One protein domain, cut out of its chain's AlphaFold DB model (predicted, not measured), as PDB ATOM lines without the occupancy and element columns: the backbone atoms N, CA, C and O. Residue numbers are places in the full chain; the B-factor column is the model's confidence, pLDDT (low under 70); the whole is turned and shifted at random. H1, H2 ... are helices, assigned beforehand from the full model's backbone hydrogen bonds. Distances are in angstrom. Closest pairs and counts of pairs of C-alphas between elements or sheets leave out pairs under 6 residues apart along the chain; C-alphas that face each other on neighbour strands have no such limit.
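This is residues 263 to 324 of the 324 residues of an uncharacterized protein of Stylophora pistillata (UniProt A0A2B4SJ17). With little regular structure, this is a loose coil of loops with two short helices set apart in it, H1 and H2; a loop, residues 278 to 283, sticks out at one end and a tail, residues 318 to 324, at the other. The printed part has 62 residues, 11 of them in H1 and then H2, with no named strand; the class is all helix. It is loose, with a radius of gyration of the C-alphas of 13.7 A, and elongated, spanning 45 by 25 by 20 A.

H1, residues 271 to 274, begins at C-alpha 271 (33.413, 13.425, 38.561). H2, residues 303 to 309, is 9.9 A long and ends at C-alpha 309 (47.888, 5.508, 34.371).

H1 and H2 are apart. In H2 every O i to N i+4 pair is within hydrogen-bond range; H1 is too short for such a pair.

The two C-alphas farthest apart, of Asp 280 and Asp 323, are 47.1 A apart. The printed part has no cut. The link from H1 to H2, 28 residues, is long. pLDDT is under 70 at residues 263 to 264, 278 to 284, 314 to 315 and 322 to 324.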
ATOM      1  N   TYR A 263      48.831   8.732  37.824       68.00
ATOM      2  CA  TYR A 263      48.482   9.898  37.019       68.00
ATOM      3  C   TYR A 263      47.652   9.395  35.849       68.00
ATOM      4  O   TYR A 263      48.175   8.827  34.899       68.00
ATOM      5  N   GLY A 264      46.342   9.590  35.936       65.50
ATOM      6  CA  GLY A 264      45.423   9.316  34.839       65.50
ATOM      7  C   GLY A 264      44.938  10.611  34.204       65.50
ATOM      8  O   GLY A 264      44.803  11.635  34.879       65.50
ATOM      9  N   LYS A 265      44.622  10.568  32.908       72.81
ATOM     10  CA  LYS A 265      43.835  11.628  32.263       72.81
ATOM     11  C   LYS A 265      42.511  11.779  33.022       72.81
ATOM     12  O   LYS A 265      41.946  10.786  33.468       72.81
ATOM     13  N   ALA A 266      41.956  12.990  33.110       73.44
ATOM     14  CA  ALA A 266      40.649  13.208  33.749       73.44
ATOM     15  C   ALA A 266      39.513  12.375  33.114       73.44
ATOM     16  O   ALA A 266      38.474  12.147  33.724       73.44
ATOM     17  N   SER A 267      39.703  11.877  31.889       77.38
ATOM     18  CA  SER A 267      38.804  10.913  31.254       77.38
ATOM     19  C   SER A 267      38.712   9.570  31.988       77.38
ATOM     20  O   SER A 267      37.690   8.909  31.852       77.38
ATOM     21  N   LEU A 268      39.729   9.189  32.766       83.88
ATOM     22  CA  LEU A 268      39.778   7.941  33.524       83.88
ATOM     23  C   LEU A 268      38.912   7.992  34.791       83.88
ATOM     24  O   LEU A 268      38.242   7.016  35.117       83.88
ATOM     25  N   PHE A 269      38.917   9.124  35.497       87.56
ATOM     26  CA  PHE A 269      38.304   9.256  36.821       87.56
ATOM     27  C   PHE A 269      36.884   9.813  36.749       87.56
ATOM     28  O   PHE A 269      36.586  10.675  35.921       87.56
ATOM     29  N   ASN A 270      35.997   9.339  37.622       88.06
ATOM     30  CA  ASN A 270      34.642   9.881  37.719       88.06
ATOM     31  C   ASN A 270      34.629  11.317  38.287       88.06
ATOM     32  O   ASN A 270      35.616  11.797  38.852       88.06
ATOM     33  N   GLU A 271      33.508  12.026  38.118       84.25
ATOM     34  CA  GLU A 271      33.413  13.425  38.561       84.25
ATOM     35  C   GLU A 271      33.514  13.579  40.081       84.25
ATOM     36  O   GLU A 271      34.086  14.557  40.558       84.25
ATOM     37  N   ASP A 272      33.054  12.591  40.849       83.56
ATOM     38  CA  ASP A 272      33.143  12.611  42.310       83.56
ATOM     39  C   ASP A 272      34.594  12.607  42.799       83.56
ATOM     40  O   ASP A 272      34.931  13.292  43.765       83.56
ATOM     41  N   VAL A 273      35.478  11.864  42.132       84.00
ATOM     42  CA  VAL A 273      36.916  11.887  42.407       84.00
ATOM     43  C   VAL A 273      37.547  13.172  41.882       84.00
ATOM     44  O   VAL A 273      38.298  13.806  42.621       84.00
ATOM     45  N   LEU A 274      37.200  13.611  40.667       80.62
ATOM     46  CA  LEU A 274      37.716  14.857  40.084       80.62
ATOM     47  C   LEU A 274      37.371  16.095  40.923       80.62
ATOM     48  O   LEU A 274      38.216  16.967  41.099       80.62
ATOM     49  N   SER A 275      36.169  16.148  41.497       80.62
ATOM     50  CA  SER A 275      35.704  17.256  42.344       80.62
ATOM     51  C   SER A 275      36.478  17.394  43.658       80.62
ATOM     52  O   SER A 275      36.478  18.461  44.270       80.62
ATOM     53  N   LYS A 276      37.163  16.326  44.088       80.75
ATOM     54  CA  LYS A 276      38.042  16.331  45.264       80.75
ATOM     55  C   LYS A 276      39.437  16.859  44.938       80.75
ATOM     56  O   LYS A 276      40.208  17.100  45.869       80.75
ATOM     57  N   PHE A 277      39.769  17.034  43.657       72.12
ATOM     58  CA  PHE A 277      41.018  17.665  43.271       72.12
ATOM     59  C   PHE A 277      40.920  19.190  43.374       72.12
ATOM     60  O   PHE A 277      39.950  19.813  42.951       72.12
ATOM     61  N   SER A 278      41.954  19.805  43.936       61.97
ATOM     62  CA  SER A 278      42.138  21.248  43.950       61.97
ATOM     63  C   SER A 278      42.435  21.736  42.525       61.97
ATOM     64  O   SER A 278      43.109  21.027  41.773       61.97
ATOM     65  N   PRO A 279      41.975  22.942  42.133       56.31
ATOM     66  CA  PRO A 279      42.163  23.476  40.778       56.31
ATOM     67  C   PRO A 279      43.629  23.611  40.341       56.31
ATOM     68  O   PRO A 279      43.915  23.694  39.151       56.31
ATOM     69  N   ASP A 280      44.554  23.650  41.300       57.09
ATOM     70  CA  ASP A 280      46.000  23.715  41.086       57.09
ATOM     71  C   ASP A 280      46.665  22.332  40.933       57.09
ATOM     72  O   ASP A 280      47.876  22.250  40.739       57.09
ATOM     73  N   GLY A 281      45.890  21.242  41.018       54.84
ATOM     74  CA  GLY A 281      46.372  19.866  40.898       54.84
ATOM     75  C   GLY A 281      47.217  19.378  42.081       54.84
ATOM     76  O   GLY A 281      47.797  18.297  41.996       54.84
ATOM     77  N   SER A 282      47.301  20.139  43.180       56.53
ATOM     78  CA  SER A 282      48.188  19.836  44.317       56.53
ATOM     79  C   SER A 282      47.633  18.782  45.282       56.53
ATOM     80  O   SER A 282      48.375  18.159  46.045       56.53
ATOM     81  N   SER A 283      46.321  18.557  45.263       63.91
ATOM     82  CA  SER A 283      45.651  17.638  46.180       63.91
ATOM     83  C   SER A 283      45.739  16.191  45.706       63.91
ATOM     84  O   SER A 283      45.432  15.876  44.559       63.91
ATOM     85  N   THR A 284      46.040  15.286  46.626       67.69
ATOM     86  CA  THR A 284      45.934  13.841  46.409       67.69
ATOM     87  C   THR A 284      44.654  13.301  47.038       67.69
ATOM     88  O   THR A 284      44.338  13.667  48.170       67.69
ATOM     89  N   VAL A 285      43.962  12.380  46.365       75.12
ATOM     90  CA  VAL A 285      42.805  11.671  46.934       75.12
ATOM     91  C   VAL A 285      43.272  10.320  47.491       75.12
ATOM     92  O   VAL A 285      43.623   9.440  46.704       75.12
ATOM     93  N   PRO A 286      43.319  10.121  48.824       76.31
ATOM     94  CA  PRO A 286      43.683   8.831  49.394       76.31
ATOM     95  C   PRO A 286      42.563   7.813  49.159       76.31
ATOM     96  O   PRO A 286      41.393   8.088  49.433       76.31
ATOM     97  N   LEU A 287      42.932   6.627  48.679       76.62
ATOM     98  CA  LEU A 287      42.010   5.514  48.460       76.62
ATOM     99  C   LEU A 287      42.092   4.522  49.621       76.62
ATOM    100  O   LEU A 287      43.170   4.293  50.177       76.62
ATOM    101  N   LYS A 288      40.953   3.932  49.991       81.94
ATOM    102  CA  LYS A 288      40.909   2.851  50.980       81.94
ATOM    103  C   LYS A 288      40.983   1.505  50.268       81.94
ATOM    104  O   LYS A 288      40.651   1.385  49.094       81.94
ATOM    105  N   ARG A 289      41.405   0.473  51.000       79.75
ATOM    106  CA  ARG A 289      41.553  -0.890  50.463       79.75
ATOM    107  C   ARG A 289      40.239  -1.473  49.926       79.75
ATOM    108  O   ARG A 289      40.273  -2.307  49.032       79.75
ATOM    109  N   ASP A 290      39.118  -1.074  50.507       86.19
ATOM    110  CA  ASP A 290      37.764  -1.522  50.187       86.19
ATOM    111  C   ASP A 290      37.042  -0.621  49.173       86.19
ATOM    112  O   ASP A 290      35.905  -0.912  48.815       86.19
ATOM    113  N   THR A 291      37.685   0.450  48.691       86.44
ATOM    114  CA  THR A 291      37.114   1.312  47.648       86.44
ATOM    115  C   THR A 291      36.957   0.523  46.350       86.44
ATOM    116  O   THR A 291      37.920  -0.057  45.842       86.44
ATOM    117  N   LEU A 292      35.742   0.506  45.804       87.88
ATOM    118  CA  LEU A 292      35.454  -0.201  44.560       87.88
ATOM    119  C   LEU A 292      36.014   0.567  43.356       87.88
ATOM    120  O   LEU A 292      36.032   1.795  43.330       87.88
ATOM    121  N   LEU A 293      36.437  -0.151  42.312       85.75
ATOM    122  CA  LEU A 293      37.002   0.488  41.116       85.75
ATOM    123  C   LEU A 293      36.008   1.433  40.423       85.75
ATOM    124  O   LEU A 293      36.423   2.474  39.929       85.75
ATOM    125  N   ASN A 294      34.710   1.120  40.421       87.06
ATOM    126  CA  ASN A 294      33.663   1.977  39.843       87.06
ATOM    127  C   ASN A 294      33.382   3.251  40.667       87.06
ATOM    128  O   ASN A 294      32.809   4.205  40.148       87.06
ATOM    129  N   GLU A 295      33.818   3.304  41.930       86.62
ATOM    130  CA  GLU A 295      33.789   4.524  42.747       86.62
ATOM    131  C   GLU A 295      34.938   5.479  42.399       86.62
ATOM    132  O   GLU A 295      34.942   6.626  42.848       86.62
ATOM    133  N   ILE A 296      35.904   5.029  41.593       87.94
ATOM    134  CA  ILE A 296      37.097   5.792  41.213       87.94
ATOM    135  C   ILE A 296      37.108   6.081  39.710       87.94
ATOM    136  O   ILE A 296      37.335   7.214  39.283       87.94
ATOM    137  N   LEU A 297      36.885   5.044  38.908       89.06
ATOM    138  CA  LEU A 297      36.989   5.057  37.457       89.06
ATOM    139  C   LEU A 297      35.618   5.303  36.822       89.06
ATOM    140  O   LEU A 297      34.590   4.885  37.354       89.06
ATOM    141  N   LYS A 298      35.591   5.957  35.658       90.06
ATOM    142  CA  LYS A 298      34.365   6.038  34.849       90.06
ATOM    143  C   LYS A 298      33.967   4.645  34.367       90.06
ATOM    144  O   LYS A 298      34.830   3.829  34.063       90.06
ATOM    145  N   GLU A 299      32.672   4.403  34.181       87.12
ATOM    146  CA  GLU A 299      32.185   3.142  33.593       87.12
ATOM    147  C   GLU A 299      32.763   2.875  32.195       87.12
ATOM    148  O   GLU A 299      32.936   1.727  31.800       87.12
ATOM    149  N   SER A 300      33.093   3.936  31.453       87.88
ATOM    150  CA  SER A 300      33.720   3.851  30.133       87.88
ATOM    151  C   SER A 300      35.238   3.649  30.172       87.88
ATOM    152  O   SER A 300      35.854   3.617  29.109       87.88
ATOM    153  N   ALA A 301      35.858   3.601  31.354       87.00
ATOM    154  CA  ALA A 301      37.297   3.415  31.479       87.00
ATOM    155  C   ALA A 301      37.701   2.018  31.006       87.00
ATOM    156  O   ALA A 301      37.092   1.011  31.374       87.00
ATOM    157  N   THR A 302      38.755   1.952  30.201       86.62
ATOM    158  CA  THR A 302      39.283   0.690  29.689       86.62
ATOM    159  C   THR A 302      40.446   0.188  30.542       86.62
ATOM    160  O   THR A 302      41.082   0.934  31.287       86.62
ATOM    161  N   VAL A 303      40.773  -1.100  30.395       84.44
ATOM    162  CA  VAL A 303      41.995  -1.681  30.977       84.44
ATOM    163  C   VAL A 303      43.243  -0.951  30.468       84.44
ATOM    164  O   VAL A 303      44.171  -0.738  31.240       84.44
ATOM    165  N   GLY A 304      43.248  -0.519  29.202       84.12
ATOM    166  CA  GLY A 304      44.343   0.263  28.621       84.12
ATOM    167  C   GLY A 304      44.560   1.588  29.350       84.12
ATOM    168  O   GLY A 304      45.689   1.885  29.728       84.12
ATOM    169  N   ASP A 305      43.484   2.325  29.646       83.62
ATOM    170  CA  ASP A 305      43.572   3.594  30.383       83.62
ATOM    171  C   ASP A 305      44.145   3.400  31.799       83.62
ATOM    172  O   ASP A 305      44.941   4.211  32.277       83.62
ATOM    173  N   LEU A 306      43.759   2.309  32.473       83.12
ATOM    174  CA  LEU A 306      44.280   1.965  33.798       83.12
ATOM    175  C   LEU A 306      45.766   1.573  33.740       83.12
ATOM    176  O   LEU A 306      46.543   2.011  34.588       83.12
ATOM    177  N   LEU A 307      46.166   0.768  32.750       82.06
ATOM    178  CA  LEU A 307      47.565   0.379  32.554       82.06
ATOM    179  C   LEU A 307      48.440   1.588  32.209       82.06
ATOM    180  O   LEU A 307      49.503   1.734  32.809       82.06
ATOM    181  N   GLU A 308      47.971   2.488  31.338       81.44
ATOM    182  CA  GLU A 308      48.648   3.753  31.019       81.44
ATOM    183  C   GLU A 308      48.859   4.585  32.295       81.44
ATOM    184  O   GLU A 308      49.976   5.028  32.568       81.44
ATOM    185  N   ALA A 309      47.821   4.734  33.128       79.50
ATOM    186  CA  ALA A 309      47.888   5.508  34.371       79.50
ATOM    187  C   ALA A 309      48.820   4.909  35.440       79.50
ATOM    188  O   ALA A 309      49.328   5.633  36.303       79.50
ATOM    189  N   LEU A 310      49.044   3.594  35.383       75.69
ATOM    190  CA  LEU A 310      49.991   2.857  36.223       75.69
ATOM    191  C   LEU A 310      51.408   2.789  35.617       75.69
ATOM    192  O   LEU A 310      52.320   2.279  36.265       75.69
ATOM    193  N   GLY A 311      51.611   3.297  34.396       75.06
ATOM    194  CA  GLY A 311      52.899   3.264  33.698       75.06
ATOM    195  C   GLY A 311      53.250   1.912  33.063       75.06
ATOM    196  O   GLY A 311      54.422   1.658  32.779       75.06
ATOM    197  N   PHE A 312      52.264   1.043  32.835       79.38
ATOM    198  CA  PHE A 312      52.430  -0.236  32.144       79.38
ATOM    199  C   PHE A 312      52.079  -0.128  30.653       79.38
ATOM    200  O   PHE A 312      51.310   0.730  30.227       79.38
ATOM    201  N   ASN A 313      52.629  -1.032  29.838       75.94
ATOM    202  CA  ASN A 313      52.247  -1.174  28.431       75.94
ATOM    203  C   ASN A 313      50.855  -1.839  28.333       75.94
ATOM    204  O   ASN A 313      50.542  -2.727  29.125       75.94
ATOM    205  N   GLU A 314      50.043  -1.467  27.343       67.06
ATOM    206  CA  GLU A 314      48.712  -2.041  27.068       67.06
ATOM    207  C   GLU A 314      48.704  -3.581  26.947       67.06
ATOM    208  O   GLU A 314      47.692  -4.225  27.201       67.06
ATOM    209  N   SER A 315      49.848  -4.187  26.614       69.31
ATOM    210  CA  SER A 315      50.037  -5.643  26.487       69.31
ATOM    211  C   SER A 315      50.569  -6.342  27.751       69.31
ATOM    212  O   SER A 315      50.888  -7.528  27.713       69.31
ATOM    213  N   SER A 316      50.674  -5.630  28.878       76.25
ATOM    214  CA  SER A 316      51.326  -6.142  30.102       76.25
ATOM    215  C   SER A 316      50.424  -7.003  30.987       76.25
ATOM    216  O   SER A 316      50.922  -7.617  31.930       76.25
ATOM    217  N   LEU A 317      49.109  -7.011  30.745       78.94
ATOM    218  CA  LEU A 317      48.148  -7.679  31.616       78.94
ATOM    219  C   LEU A 317      47.616  -8.954  30.970       78.94
ATOM    220  O   LEU A 317      46.939  -8.914  29.945       78.94
ATOM    221  N   THR A 318      47.854 -10.077  31.639       79.00
ATOM    222  CA  THR A 318      47.297 -11.377  31.271       79.00
ATOM    223  C   THR A 318      46.560 -11.939  32.474       79.00
ATOM    224  O   THR A 318      47.110 -11.988  33.573       79.00
ATOM    225  N   ILE A 319      45.320 -12.376  32.271       80.94
ATOM    226  CA  ILE A 319      44.568 -13.104  33.292       80.94
ATOM    227  C   ILE A 319      44.956 -14.574  33.177       80.94
ATOM    228  O   ILE A 319      44.769 -15.190  32.130       80.94
ATOM    229  N   ILE A 320      45.490 -15.131  34.258       81.94
ATOM    230  CA  ILE A 320      45.716 -16.566  34.393       81.94
ATOM    231  C   ILE A 320      44.693 -17.057  35.408       81.94
ATOM    232  O   ILE A 320      44.627 -16.526  36.517       81.94
ATOM    233  N   SER A 321      43.872 -18.037  35.035       77.75
ATOM    234  CA  SER A 321      43.015 -18.710  36.006       77.75
ATOM    235  C   SER A 321      43.902 -19.551  36.921       77.75
ATOM    236  O   SER A 321      44.553 -20.489  36.461       77.75
ATOM    237  N   GLY A 322      43.958 -19.195  38.201       58.72
ATOM    238  CA  GLY A 322      44.397 -20.129  39.229       58.72
ATOM    239  C   GLY A 322      43.208 -21.005  39.590       58.72
ATOM    240  O   GLY A 322      42.202 -20.474  40.057       58.72
ATOM    241  N   ASP A 323      43.308 -22.307  39.340       61.09
ATOM    242  CA  ASP A 323      42.474 -23.258  40.070       61.09
ATOM    243  C   ASP A 323      42.912 -23.201  41.546       61.09
ATOM    244  O   ASP A 323      44.113 -23.127  41.827       61.09
ATOM    245  N   GLU A 324      41.932 -23.133  42.452       51.00
ATOM    246  CA  GLU A 324      42.110 -23.020  43.913       51.00
ATOM    247  C   GLU A 324      43.016 -24.096  44.530       51.00
ATOM    248  O   GLU A 324      42.931 -25.280  44.118       51.00
TER     249      GLU A 324